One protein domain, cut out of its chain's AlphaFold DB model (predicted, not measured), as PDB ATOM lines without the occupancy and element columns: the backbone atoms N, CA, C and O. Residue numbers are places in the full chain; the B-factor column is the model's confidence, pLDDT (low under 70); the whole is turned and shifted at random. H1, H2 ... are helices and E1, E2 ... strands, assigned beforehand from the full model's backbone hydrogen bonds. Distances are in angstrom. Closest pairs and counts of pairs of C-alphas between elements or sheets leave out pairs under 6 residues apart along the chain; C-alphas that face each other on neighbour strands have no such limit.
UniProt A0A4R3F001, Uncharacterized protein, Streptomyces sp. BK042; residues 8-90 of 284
ATOM      1  N   ARG A   8      -5.437 -25.271  -8.133       64.56
ATOM      2  CA  ARG A   8      -4.452 -25.918  -8.996       64.56
ATOM      3  C   ARG A   8      -4.782 -25.639 -10.450       64.56
ATOM      4  O   ARG A   8      -5.941 -25.681 -10.865       64.56
ATOM      5  N   ILE A   9      -3.737 -25.390 -11.224       60.06
ATOM      6  CA  ILE A   9      -3.840 -25.173 -12.661       60.06
ATOM      7  C   ILE A   9      -3.054 -26.285 -13.340       60.06
ATOM      8  O   ILE A   9      -1.910 -26.567 -12.983       60.06
ATOM      9  N   SER A  10      -3.677 -26.957 -14.301       58.84
ATOM     10  CA  SER A  10      -2.966 -27.840 -15.223       58.84
ATOM     11  C   SER A  10      -3.151 -27.345 -16.638       58.84
ATOM     12  O   SER A  10      -4.275 -27.118 -17.073       58.84
ATOM     13  N   VAL A  11      -2.049 -27.192 -17.358       60.50
ATOM     14  CA  VAL A  11      -2.068 -26.852 -18.774       60.50
ATOM     15  C   VAL A  11      -2.065 -28.158 -19.558       60.50
ATOM     16  O   VAL A  11      -1.147 -28.969 -19.454       60.50
ATOM     17  N   LEU A  12      -3.144 -28.400 -20.298       63.69
ATOM     18  CA  LEU A  12      -3.326 -29.605 -21.099       63.69
ATOM     19  C   LEU A  12      -2.991 -29.290 -22.559       63.69
ATOM     20  O   LEU A  12      -3.759 -28.610 -23.236       63.69
ATOM     21  N   HIS A  13      -1.867 -29.804 -23.057       62.16
ATOM     22  CA  HIS A  13      -1.430 -29.581 -24.441       62.16
ATOM     23  C   HIS A  13      -2.230 -30.442 -25.419       62.16
ATOM     24  O   HIS A  13      -1.915 -31.616 -25.643       62.16
ATOM     25  N   ILE A  14      -3.288 -29.873 -25.994       59.50
ATOM     26  CA  ILE A  14      -4.201 -30.598 -26.878       59.50
ATOM     27  C   ILE A  14      -3.546 -30.844 -28.237       59.50
ATOM     28  O   ILE A  14      -3.543 -31.984 -28.685       59.50
ATOM     29  N   ASP A  15      -2.951 -29.821 -28.856       54.91
ATOM     30  CA  ASP A  15      -2.219 -29.888 -30.132       54.91
ATOM     31  C   ASP A  15      -0.996 -28.944 -30.103       54.91
ATOM     32  O   ASP A  15      -0.792 -28.240 -29.122       54.91
ATOM     33  N   ARG A  16      -0.171 -28.906 -31.170       41.09
ATOM     34  CA  ARG A  16       1.064 -28.081 -31.222       41.09
ATOM     35  C   ARG A  16       0.847 -26.587 -30.952       41.09
ATOM     36  O   ARG A  16       1.780 -25.937 -30.500       41.09
ATOM     37  N   ASP A  17      -0.354 -26.088 -31.231       36.56
ATOM     38  CA  ASP A  17      -0.707 -24.668 -31.149       36.56
ATOM     39  C   ASP A  17      -1.897 -24.413 -30.200       36.56
ATOM     40  O   ASP A  17      -2.441 -23.309 -30.178       36.56
ATOM     41  N   ALA A  18      -2.361 -25.433 -29.463       45.00
ATOM     42  CA  ALA A  18      -3.580 -25.352 -28.660       45.00
ATOM     43  C   ALA A  18      -3.385 -25.948 -27.265       45.00
ATOM     44  O   ALA A  18      -3.381 -27.171 -27.088       45.00
ATOM     45  N   ASP A  19      -3.326 -25.056 -26.282       53.81
ATOM     46  CA  ASP A  19      -3.299 -25.389 -24.865       53.81
ATOM     47  C   ASP A  19      -4.679 -25.172 -24.249       53.81
ATOM     48  O   ASP A  19      -5.355 -24.176 -24.515       53.81
ATOM     49  N   LEU A  20      -5.103 -26.120 -23.416       61.81
ATOM     50  CA  LEU A  20      -6.299 -26.005 -22.598       61.81
ATOM     51  C   LEU A  20      -5.871 -25.767 -21.144       61.81
ATOM     52  O   LEU A  20      -5.477 -26.727 -20.471       61.81
ATOM     53  N   PRO A  21      -5.939 -24.525 -20.637       61.53
ATOM     54  CA  PRO A  21      -5.762 -24.280 -19.216       61.53
ATOM     55  C   PRO A  21      -6.956 -24.876 -18.464       61.53
ATOM     56  O   PRO A  21      -8.106 -24.491 -18.669       61.53
ATOM     57  N   LEU A  22      -6.693 -25.853 -17.601       67.81
ATOM     58  CA  LEU A  22      -7.687 -26.451 -16.726       67.81
ATOM     59  C   LEU A  22      -7.454 -25.985 -15.292       67.81
ATOM     60  O   LEU A  22      -6.518 -26.421 -14.620       67.81
ATOM     61  N   ASN A  23      -8.373 -25.157 -14.807       68.62
ATOM     62  CA  ASN A  23      -8.442 -24.758 -13.410       68.62
ATOM     63  C   ASN A  23      -9.280 -25.774 -12.625       68.62
ATOM     64  O   ASN A  23     -10.405 -26.106 -13.008       68.62
ATOM     65  N   TYR A  24      -8.755 -26.274 -11.512       68.25
ATOM     66  CA  TYR A  24      -9.479 -27.170 -10.614       68.25
ATOM     67  C   TYR A  24      -8.966 -27.038  -9.180       68.25
ATOM     68  O   TYR A  24      -7.901 -26.490  -8.918       68.25
ATOM     69  N   MET A  25      -9.744 -27.531  -8.229       76.25
ATOM     70  CA  MET A  25      -9.392 -27.562  -6.815       76.25
ATOM     71  C   MET A  25      -9.371 -28.996  -6.305       76.25
ATOM     72  O   MET A  25     -10.082 -29.856  -6.829       76.25
ATOM     73  N   TYR A  26      -8.578 -29.243  -5.269       74.12
ATOM     74  CA  TYR A  26      -8.744 -30.416  -4.419       74.12
ATOM     75  C   TYR A  26      -9.408 -29.976  -3.116       74.12
ATOM     76  O   TYR A  26      -8.961 -29.016  -2.502       74.12
ATOM     77  N   LEU A  27     -10.477 -30.651  -2.701       76.00
ATOM     78  CA  LEU A  27     -11.215 -30.392  -1.467       76.00
ATOM     79  C   LEU A  27     -10.824 -31.455  -0.425       76.00
ATOM     80  O   LEU A  27     -11.387 -32.553  -0.464       76.00
ATOM     81  N   PRO A  28      -9.902 -31.171   0.520       70.50
ATOM     82  CA  PRO A  28      -9.376 -32.172   1.450       70.50
ATOM     83  C   PRO A  28     -10.453 -32.764   2.357       70.50
ATOM     84  O   PRO A  28     -10.431 -33.955   2.642       70.50
ATOM     85  N   GLU A  29     -11.430 -31.947   2.760       72.75
ATOM     86  CA  GLU A  29     -12.540 -32.364   3.627       72.75
ATOM     87  C   GLU A  29     -13.419 -33.444   2.986       72.75
ATOM     88  O   GLU A  29     -13.992 -34.278   3.682       72.75
ATOM     89  N   SER A  30     -13.509 -33.442   1.653       75.12
ATOM     90  CA  SER A  30     -14.310 -34.399   0.880       75.12
ATOM     91  C   SER A  30     -13.463 -35.355   0.039       75.12
ATOM     92  O   SER A  30     -14.019 -36.156  -0.713       75.12
ATOM     93  N   GLY A  31     -12.130 -35.266   0.128       80.12
ATOM     94  CA  GLY A  31     -11.191 -36.033  -0.689       80.12
ATOM     95  C   GLY A  31     -11.520 -35.987  -2.183       80.12
ATOM     96  O   GLY A  31     -11.591 -37.034  -2.823       80.12
ATOM     97  N   THR A  32     -11.842 -34.808  -2.724       83.06
ATOM     98  CA  THR A  32     -12.428 -34.689  -4.070       83.06
ATOM     99  C   THR A  32     -11.752 -33.606  -4.905       83.06
ATOM    100  O   THR A  32     -11.625 -32.464  -4.478       83.06
ATOM    101  N   TYR A  33     -11.370 -33.951  -6.132       80.19
ATOM    102  CA  TYR A  33     -11.004 -33.009  -7.186       80.19
ATOM    103  C   TYR A  33     -12.257 -32.422  -7.826       80.19
ATOM    104  O   TYR A  33     -13.205 -33.161  -8.096       80.19
ATOM    105  N   GLN A  34     -12.258 -31.125  -8.120       78.62
ATOM    106  CA  GLN A  34     -13.375 -30.431  -8.755       78.62
ATOM    107  C   GLN A  34     -12.878 -29.384  -9.753       78.62
ATOM    108  O   GLN A  34     -12.089 -28.519  -9.389       78.62
ATOM    109  N   THR A  35     -13.361 -29.411 -10.998       73.44
ATOM    110  CA  THR A  35     -13.062 -28.337 -11.964       73.44
ATOM    111  C   THR A  35     -13.684 -27.015 -11.533       73.44
ATOM    112  O   THR A  35     -14.815 -26.971 -11.049       73.44
ATOM    113  N   LEU A  36     -12.967 -25.926 -11.781       66.25
ATOM    114  CA  LEU A  36     -13.460 -24.571 -11.594       66.25
ATOM    115  C   LEU A  36     -14.184 -24.129 -12.865       66.25
ATOM    116  O   LEU A  36     -13.569 -23.926 -13.906       66.25
ATOM    117  N   GLY A  37     -15.508 -24.014 -12.775       63.19
ATOM    118  CA  GLY A  37     -16.347 -23.622 -13.903       63.19
ATOM    119  C   GLY A  37     -16.542 -24.724 -14.950       63.19
ATOM    120  O   GLY A  37     -16.529 -25.923 -14.651       63.19
ATOM    121  N   TYR A  38     -16.797 -24.286 -16.180       63.88
ATOM    122  CA  TYR A  38     -17.122 -25.124 -17.331       63.88
ATOM    123  C   TYR A  38     -15.835 -25.470 -18.073       63.88
ATOM    124  O   TYR A  38     -15.016 -24.592 -18.318       63.88
ATOM    125  N   VAL A  39     -15.676 -26.728 -18.486       65.25
ATOM    126  CA  VAL A  39     -14.555 -27.129 -19.349       65.25
ATOM    127  C   VAL A  39     -15.092 -27.392 -20.741       65.25
ATOM    128  O   VAL A  39     -16.097 -28.095 -20.896       65.25
ATOM    129  N   ARG A  40     -14.434 -26.850 -21.763       63.41
ATOM    130  CA  ARG A  40     -14.825 -27.061 -23.150       63.41
ATOM    131  C   ARG A  40     -13.629 -27.409 -24.017       63.41
ATOM    132  O   ARG A  40     -12.569 -26.811 -23.914       63.41
ATOM    133  N   LEU A  41     -13.850 -28.339 -24.940       67.62
ATOM    134  CA  LEU A  41     -12.899 -28.644 -25.995       67.62
ATOM    135  C   LEU A  41     -13.631 -29.022 -27.283       67.62
ATOM    136  O   LEU A  41     -14.595 -29.782 -27.251       67.62
ATOM    137  N   ARG A  42     -13.191 -28.465 -28.423       64.00
ATOM    138  CA  ARG A  42     -13.711 -28.764 -29.777       64.00
ATOM    139  C   ARG A  42     -15.256 -28.763 -29.866       64.00
ATOM    140  O   ARG A  42     -15.861 -29.553 -30.584       64.00
ATOM    141  N   GLY A  43     -15.912 -27.857 -29.133       54.50
ATOM    142  CA  GLY A  43     -17.371 -27.704 -29.136       54.50
ATOM    143  C   GLY A  43     -18.146 -28.591 -28.150       54.50
ATOM    144  O   GLY A  43     -19.339 -28.344 -27.979       54.50
ATOM    145  N   VAL A  44     -17.495 -29.540 -27.468       62.28
ATOM    146  CA  VAL A  44     -18.070 -30.343 -26.376       62.28
ATOM    147  C   VAL A  44     -17.809 -29.637 -25.049       62.28
ATOM    148  O   VAL A  44     -16.686 -29.215 -24.790       62.28
ATOM    149  N   THR A  45     -18.835 -29.501 -24.209       65.12
ATOM    150  CA  THR A  45     -18.751 -28.777 -22.931       65.12
ATOM    151  C   THR A  45     -19.198 -29.679 -21.784       65.12
ATOM    152  O   THR A  45     -20.261 -30.297 -21.860       65.12
ATOM    153  N   ALA A  46     -18.415 -29.719 -20.708       66.81
ATOM    154  CA  ALA A  46     -18.772 -30.342 -19.439       66.81
ATOM    155  C   ALA A  46     -19.407 -29.282 -18.522       66.81
ATOM    156  O   ALA A  46     -18.711 -28.444 -17.952       66.81
ATOM    157  N   TRP A  47     -20.743 -29.284 -18.426       51.00
ATOM    158  CA  TRP A  47     -21.498 -28.139 -17.901       51.00
ATOM    159  C   TRP A  47     -21.656 -28.053 -16.380       51.00
ATOM    160  O   TRP A  47     -21.989 -26.991 -15.871       51.00
ATOM    161  N   ASN A  48     -21.438 -29.141 -15.645       59.16
ATOM    162  CA  ASN A  48     -21.793 -29.200 -14.219       59.16
ATOM    163  C   ASN A  48     -20.584 -29.194 -13.282       59.16
ATOM    164  O   ASN A  48     -20.704 -29.571 -12.119       59.16
ATOM    165  N   GLY A  49     -19.417 -28.801 -13.793       63.41
ATOM    166  CA  GLY A  49     -18.154 -29.124 -13.153       63.41
ATOM    167  C   GLY A  49     -17.924 -30.639 -13.139       63.41
ATOM    168  O   GLY A  49     -18.843 -31.455 -13.047       63.41
ATOM    169  N   MET A  50     -16.676 -31.050 -13.291       78.00
ATOM    170  CA  MET A  50     -16.295 -32.448 -13.168       78.00
ATOM    171  C   MET A  50     -15.738 -32.657 -11.775       78.00
ATOM    172  O   MET A  50     -14.859 -31.912 -11.349       78.00
ATOM    173  N   THR A  51     -16.239 -33.674 -11.080       83.75
ATOM    174  CA  THR A  51     -15.691 -34.098  -9.794       83.75
ATOM    175  C   THR A  51     -15.049 -35.469  -9.905       83.75
ATOM    176  O   THR A  51     -15.457 -36.302 -10.722       83.75
ATOM    177  N   HIS A  52     -14.039 -35.727  -9.084       87.38
ATOM    178  CA  HIS A  52     -13.411 -37.036  -8.952       87.38
ATOM    179  C   HIS A  52     -12.952 -37.248  -7.517       87.38
ATOM    180  O   HIS A  52     -12.178 -36.457  -6.994       87.38
ATOM    181  N   THR A  53     -13.463 -38.290  -6.876       88.31
ATOM    182  CA  THR A  53     -13.138 -38.605  -5.483       88.31
ATOM    183  C   THR A  53     -11.911 -39.504  -5.446       88.31
ATOM    184  O   THR A  53     -11.886 -40.529  -6.122       88.31
ATOM    185  N   GLY A  54     -10.919 -39.124  -4.648       85.69
ATOM    186  CA  GLY A  54      -9.664 -39.845  -4.495       85.69
ATOM    187  C   GLY A  54      -8.686 -39.104  -3.576       85.69
ATOM    188  O   GLY A  54      -8.865 -37.914  -3.297       85.69
ATOM    189  N   PRO A  55      -7.651 -39.783  -3.060       80.50
ATOM    190  CA  PRO A  55      -6.580 -39.115  -2.329       80.50
ATOM    191  C   PRO A  55      -5.834 -38.097  -3.210       80.50
ATOM    192  O   PRO A  55      -5.850 -38.177  -4.440       80.50
ATOM    193  N   ASP A  56      -5.166 -37.133  -2.576       80.38
ATOM    194  CA  ASP A  56      -4.353 -36.126  -3.265       80.38
ATOM    195  C   ASP A  56      -3.036 -36.724  -3.791       80.38
ATOM    196  O   ASP A  56      -1.958 -36.501  -3.240       80.38
ATOM    197  N   THR A  57      -3.128 -37.571  -4.816       80.56
ATOM    198  CA  THR A  57      -1.985 -38.219  -5.466       80.56
ATOM    199  C   THR A  57      -1.904 -37.842  -6.941       80.56
ATOM    200  O   THR A  57      -2.906 -37.517  -7.582       80.56
ATOM    201  N   ALA A  58      -0.698 -37.920  -7.510       80.31
ATOM    202  CA  ALA A  58      -0.490 -37.697  -8.941       80.31
ATOM    203  C   ALA A  58      -1.315 -38.673  -9.800       80.31
ATOM    204  O   ALA A  58      -1.902 -38.268 -10.795       80.31
ATOM    205  N   GLU A  59      -1.424 -39.931  -9.373       82.12
ATOM    206  CA  GLU A  59      -2.199 -40.968 -10.064       82.12
ATOM    207  C   GLU A  59      -3.697 -40.628 -10.118       82.12
ATOM    208  O   GLU A  59      -4.327 -40.753 -11.168       82.12
ATOM    209  N   GLU A  60      -4.266 -40.140  -9.014       85.62
ATOM    210  CA  GLU A  60      -5.677 -39.742  -8.952       85.62
ATOM    211  C   GLU A  60      -5.942 -38.421  -9.675       85.62
ATOM    212  O   GLU A  60      -6.995 -38.239 -10.289       85.62
ATOM    213  N   ARG A  61      -4.967 -37.508  -9.665       82.00
ATOM    214  CA  ARG A  61      -4.996 -36.300 -10.490       82.00
ATOM    215  C   ARG A  61      -5.021 -36.657 -11.977       82.00
ATOM    216  O   ARG A  61      -5.846 -36.117 -12.710       82.00
ATOM    217  N   ASP A  62      -4.184 -37.586 -12.423       86.31
ATOM    218  CA  ASP A  62      -4.158 -38.045 -13.814       86.31
ATOM    219  C   ASP A  62      -5.460 -38.764 -14.187       86.31
ATOM    220  O   ASP A  62      -6.003 -38.547 -15.273       86.31
ATOM    221  N   ALA A  63      -6.017 -39.565 -13.273       86.62
ATOM    222  CA  ALA A  63      -7.328 -40.187 -13.442       86.62
ATOM    223  C   ALA A  63      -8.444 -39.138 -13.582       86.62
ATOM    224  O   ALA A  63      -9.310 -39.263 -14.454       86.62
ATOM    225  N   PHE A  64      -8.397 -38.064 -12.789       88.25
ATOM    226  CA  PHE A  64      -9.297 -36.923 -12.918       88.25
ATOM    227  C   PHE A  64      -9.145 -36.215 -14.274       88.25
ATOM    228  O   PHE A  64     -10.150 -35.987 -14.951       88.25
ATOM    229  N   LEU A  65      -7.921 -35.927 -14.726       87.12
ATOM    230  CA  LEU A  65      -7.679 -35.310 -16.037       87.12
ATOM    231  C   LEU A  65      -8.161 -36.202 -17.189       87.12
ATOM    232  O   LEU A  65      -8.833 -35.730 -18.107       87.12
ATOM    233  N   MET A  66      -7.897 -37.508 -17.112       87.69
ATOM    234  CA  MET A  66      -8.422 -38.495 -18.057       87.69
ATOM    235  C   MET A  66      -9.951 -38.495 -18.077       87.69
ATOM    236  O   MET A  66     -10.551 -38.551 -19.153       87.69
ATOM    237  N   LYS A  67     -10.598 -38.396 -16.910       87.94
ATOM    238  CA  LYS A  67     -12.057 -38.301 -16.790       87.94
ATOM    239  C   LYS A  67     -12.588 -37.035 -17.465       87.94
ATOM    240  O   LYS A  67     -13.563 -37.117 -18.208       87.94
ATOM    241  N   VAL A  68     -11.933 -35.889 -17.264       84.12
ATOM    242  CA  VAL A  68     -12.281 -34.621 -17.928       84.12
ATOM    243  C   VAL A  68     -12.166 -34.756 -19.450       84.12
ATOM    244  O   VAL A  68     -13.139 -34.496 -20.153       84.12
ATOM    245  N   LEU A  69     -11.031 -35.232 -19.968       84.06
ATOM    246  CA  LEU A  69     -10.803 -35.383 -21.413       84.06
ATOM    247  C   LEU A  69     -11.754 -36.401 -22.059       84.06
ATOM    248  O   LEU A  69     -12.235 -36.182 -23.171       84.06
ATOM    249  N   THR A  70     -12.085 -37.482 -21.351       84.31
ATOM    250  CA  THR A  70     -13.052 -38.483 -21.827       84.31
ATOM    251  C   THR A  70     -14.456 -37.887 -21.932       84.31
ATOM    252  O   THR A  70     -15.135 -38.096 -22.936       84.31
ATOM    253  N   THR A  71     -14.885 -37.090 -20.948       82.25
ATOM    254  CA  THR A  71     -16.160 -36.352 -21.020       82.25
ATOM    255  C   THR A  71     -16.187 -35.375 -22.193       82.25
ATOM    256  O   THR A  71     -17.224 -35.195 -22.829       82.25
ATOM    257  N   LEU A  72     -15.038 -34.786 -22.527       76.69
ATOM    258  CA  LEU A  72     -14.861 -33.919 -23.691       76.69
ATOM    259  C   LEU A  72     -14.727 -34.690 -25.019       76.69
ATOM    260  O   LEU A  72     -14.442 -34.083 -26.048       76.69
ATOM    261  N   GLN A  73     -14.962 -36.007 -25.011       78.44
ATOM    262  CA  GLN A  73     -14.915 -36.897 -26.177       78.44
ATOM    263  C   GLN A  73     -13.543 -36.966 -26.862       78.44
ATOM    264  O   GLN A  73     -13.445 -37.291 -28.047       78.44
ATOM    265  N   VAL A  74     -12.465 -36.699 -26.124       74.56
ATOM    266  CA  VAL A  74     -11.103 -36.922 -26.614       74.56
ATOM    267  C   VAL A  74     -10.853 -38.423 -26.718       74.56
ATOM    268  O   VAL A  74     -11.224 -39.195 -25.831       74.56
ATOM    269  N   SER A  75     -10.220 -38.858 -27.810       74.94
ATOM    270  CA  SER A  75      -9.936 -40.281 -27.999       74.94
ATOM    271  C   SER A  75      -9.021 -40.810 -26.879       74.94
ATOM    272  O   SER A  75      -8.107 -40.099 -26.461       74.94
ATOM    273  N   PRO A  76      -9.180 -42.063 -26.403       76.88
ATOM    274  CA  PRO A  76      -8.396 -42.574 -25.272       76.88
ATOM    275  C   PRO A  76      -6.874 -42.480 -25.465       76.88
ATOM    276  O   PRO A  76      -6.142 -42.217 -24.515       76.88
ATOM    277  N   ARG A  77      -6.392 -42.659 -26.705       73.44
ATOM    278  CA  ARG A  77      -4.964 -42.543 -27.049       73.44
ATOM    279  C   ARG A  77      -4.459 -41.103 -26.951       73.44
ATOM    280  O   ARG A  77      -3.353 -40.873 -26.475       73.44
ATOM    281  N   GLU A  78      -5.258 -40.146 -27.410       71.19
ATOM    282  CA  GLU A  78      -4.934 -38.717 -27.377       71.19
ATOM    283  C   GLU A  78      -5.026 -38.179 -25.947       71.19
ATOM    284  O   GLU A  78      -4.110 -37.499 -25.504       71.19
ATOM    285  N   ALA A  79      -6.037 -38.591 -25.178       75.81
ATOM    286  CA  ALA A  79      -6.168 -38.237 -23.767       75.81
ATOM    287  C   ALA A  79      -4.959 -38.713 -22.943       75.81
ATOM    288  O   ALA A  79      -4.372 -37.927 -22.206       75.81
ATOM    289  N   GLN A  80      -4.512 -39.959 -23.141       78.75
ATOM    290  CA  GLN A  80      -3.300 -40.472 -22.490       78.75
ATOM    291  C   GLN A  80      -2.045 -39.680 -22.869       78.75
ATOM    292  O   GLN A  80      -1.180 -39.471 -22.021       78.75
ATOM    293  N   ARG A  81      -1.925 -39.252 -24.133       78.62
ATOM    294  CA  ARG A  81      -0.816 -38.397 -24.569       78.62
ATOM    295  C   ARG A  81      -0.852 -37.063 -23.827       78.62
ATOM    296  O   ARG A  81       0.157 -36.695 -23.246       78.62
ATOM    297  N   ILE A  82      -2.007 -36.395 -23.836       70.44
ATOM    298  CA  ILE A  82      -2.216 -35.072 -23.236       70.44
ATOM    299  C   ILE A  82      -1.905 -35.099 -21.738       70.44
ATOM    300  O   ILE A  82      -1.167 -34.243 -21.269       70.44
ATOM    301  N   VAL A  83      -2.415 -36.093 -21.001       80.88
ATOM    302  CA  VAL A  83      -2.171 -36.220 -19.554       80.88
ATOM    303  C   VAL A  83      -0.692 -36.443 -19.253       80.88
ATOM    304  O   VAL A  83      -0.156 -35.806 -18.358       80.88
ATOM    305  N   ARG A  84       0.003 -37.275 -20.039       77.81
ATOM    306  CA  ARG A  84       1.450 -37.499 -19.858       77.81
ATOM    307  C   ARG A  84       2.298 -36.259 -20.100       77.81
ATOM    308  O   ARG A  84       3.400 -36.179 -19.570       77.81
ATOM    309  N   THR A  85       1.830 -35.362 -20.959       72.06
ATOM    310  CA  THR A  85       2.527 -34.116 -21.277       72.06
ATOM    311  C   THR A  85       2.015 -32.935 -20.466       72.06
ATOM    312  O   THR A  85       2.512 -31.846 -20.680       72.06
ATOM    313  N   ALA A  86       1.013 -33.113 -19.600       70.25
ATOM    314  CA  ALA A  86       0.380 -32.009 -18.893       70.25
ATOM    315  C   ALA A  86       1.354 -31.332 -17.924       70.25
ATOM    316  O   ALA A  86       1.975 -31.991 -17.087       70.25
ATOM    317  N   ASP A  87       1.415 -30.007 -17.995       69.62
ATOM    318  CA  ASP A  87       2.182 -29.209 -17.051       69.62
ATOM    319  C   ASP A  87       1.299 -28.846 -15.856       69.62
ATOM    320  O   ASP A  87       0.248 -28.214 -15.990       69.62
ATOM    321  N   HIS A  88       1.726 -29.254 -14.662       70.44
ATOM    322  CA  HIS A  88       1.029 -28.949 -13.417       70.44
ATOM    323  C   HIS A  88       1.712 -27.777 -12.722       70.44
ATOM    324  O   HIS A  88       2.824 -27.909 -12.206       70.44
ATOM    325  N   LEU A  89       1.029 -26.640 -12.674       58.03
ATOM    326  CA  LEU A  89       1.522 -25.456 -11.989       58.03
ATOM    327  C   LEU A  89       1.159 -25.587 -10.504       58.03
ATOM    328  O   LEU A  89      -0.016 -25.552 -10.132       58.03
ATOM    329  N   ALA A  90       2.166 -25.813  -9.657       50.69
ATOM    330  CA  ALA A  90       1.993 -25.738  -8.210       50.69
ATOM    331  C   ALA A  90       1.879 -24.259  -7.794       50.69
ATOM    332  O   ALA A  90       2.662 -23.453  -8.303       50.69
TER     333      ALA A  90
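Overview. This is residues 8 to 90 of the 284 residues of an uncharacterized protein of Streptomyces sp. BK042 (UniProt A0A4R3F001). A strongly twisted antiparallel sheet curls round one helix, H1, and a second, shorter helix, H2, folds back beside H1. The long hairpin of E1 and E2 runs along the longest axis, and the small hairpin of E4 and E5 packs near the last turn of H1. The printed part has 83 residues, with seven named strands and two named helices in the order E1 E2 E3 E4 E5 E6 H1 H2 E7; the class is mixed, helices and strands. The large sheet has the order E6, E3, E2, E1, E7. The whole is compact, with a radius of gyration of the C-alphas of 11.8 A, and spans 37 by 24 by 21 A, only just elongated.

Along the chain. In the large sheet, E2 is residues 18 to 27, 28.7 A long, from C-alpha 18 at (-3.580, -25.352, -28.660). E1 is residues 8 to 15, 21.6 A, from C-alpha 8 at (-4.452, -25.918, -8.996). E3 is residues 32 to 35, E6 residues 51 to 53 and E7 residues 87 to 89, which ends at (1.522, -25.456, -11.989). The small sheet has E4, residues 39 to 41, and E5, residues 44 to 46. H1 is residues 58 to 71, 19.8 A, and H2 is residues 76 to 84, 12.3 A.

Arrangement. E1, E2 and E3 form a meander, each strand the antiparallel neighbour of the one before. The pairing of E2 is staggered: with E1 over residues 18 to 24, where N 10 and O 22 are 2.9 A apart, and with E3 over residues 24 to 27, where N 34 and O 25 are 2.8 A apart. E6 and E3 have N 33 and O 52 at 2.8 A; E1 and E7 have N 11 and O 87 at 2.9 A. H1 and H2 are on one face of this sheet, two layers. The closest C-alphas of H1 and E6 are those of Phe 64 and His 52, 5.7 A apart; those of H2 and E1 are Ile 82 and His 13, 5.7 A. H1 and H2, a helical hairpin, touch at Leu 69 and Ala 79, their closest C-alphas, 5.9 A apart, at a steep tilt of 40 degrees, opposite ways. In the hairpin of E4 and E5, N 46 and O 39 are 2.8 A apart; the closest C-alphas of E5 and H1 are those of Ala 46 and Thr 71, 6.7 A. E5 and E7 are apart. In H1 and H2 every O i to N i+4 pair is within hydrogen-bond range.

Size, cuts and confidence. The two C-alphas farthest apart, those of Arg 16 and Glu 29, are 37.7 A apart. The printed part has no cut, and the links between the named elements are tight. The mean pLDDT of the printed part is 71.5; residues 8 to 24, 36 to 49, 87 and 89 to 90 are under 70.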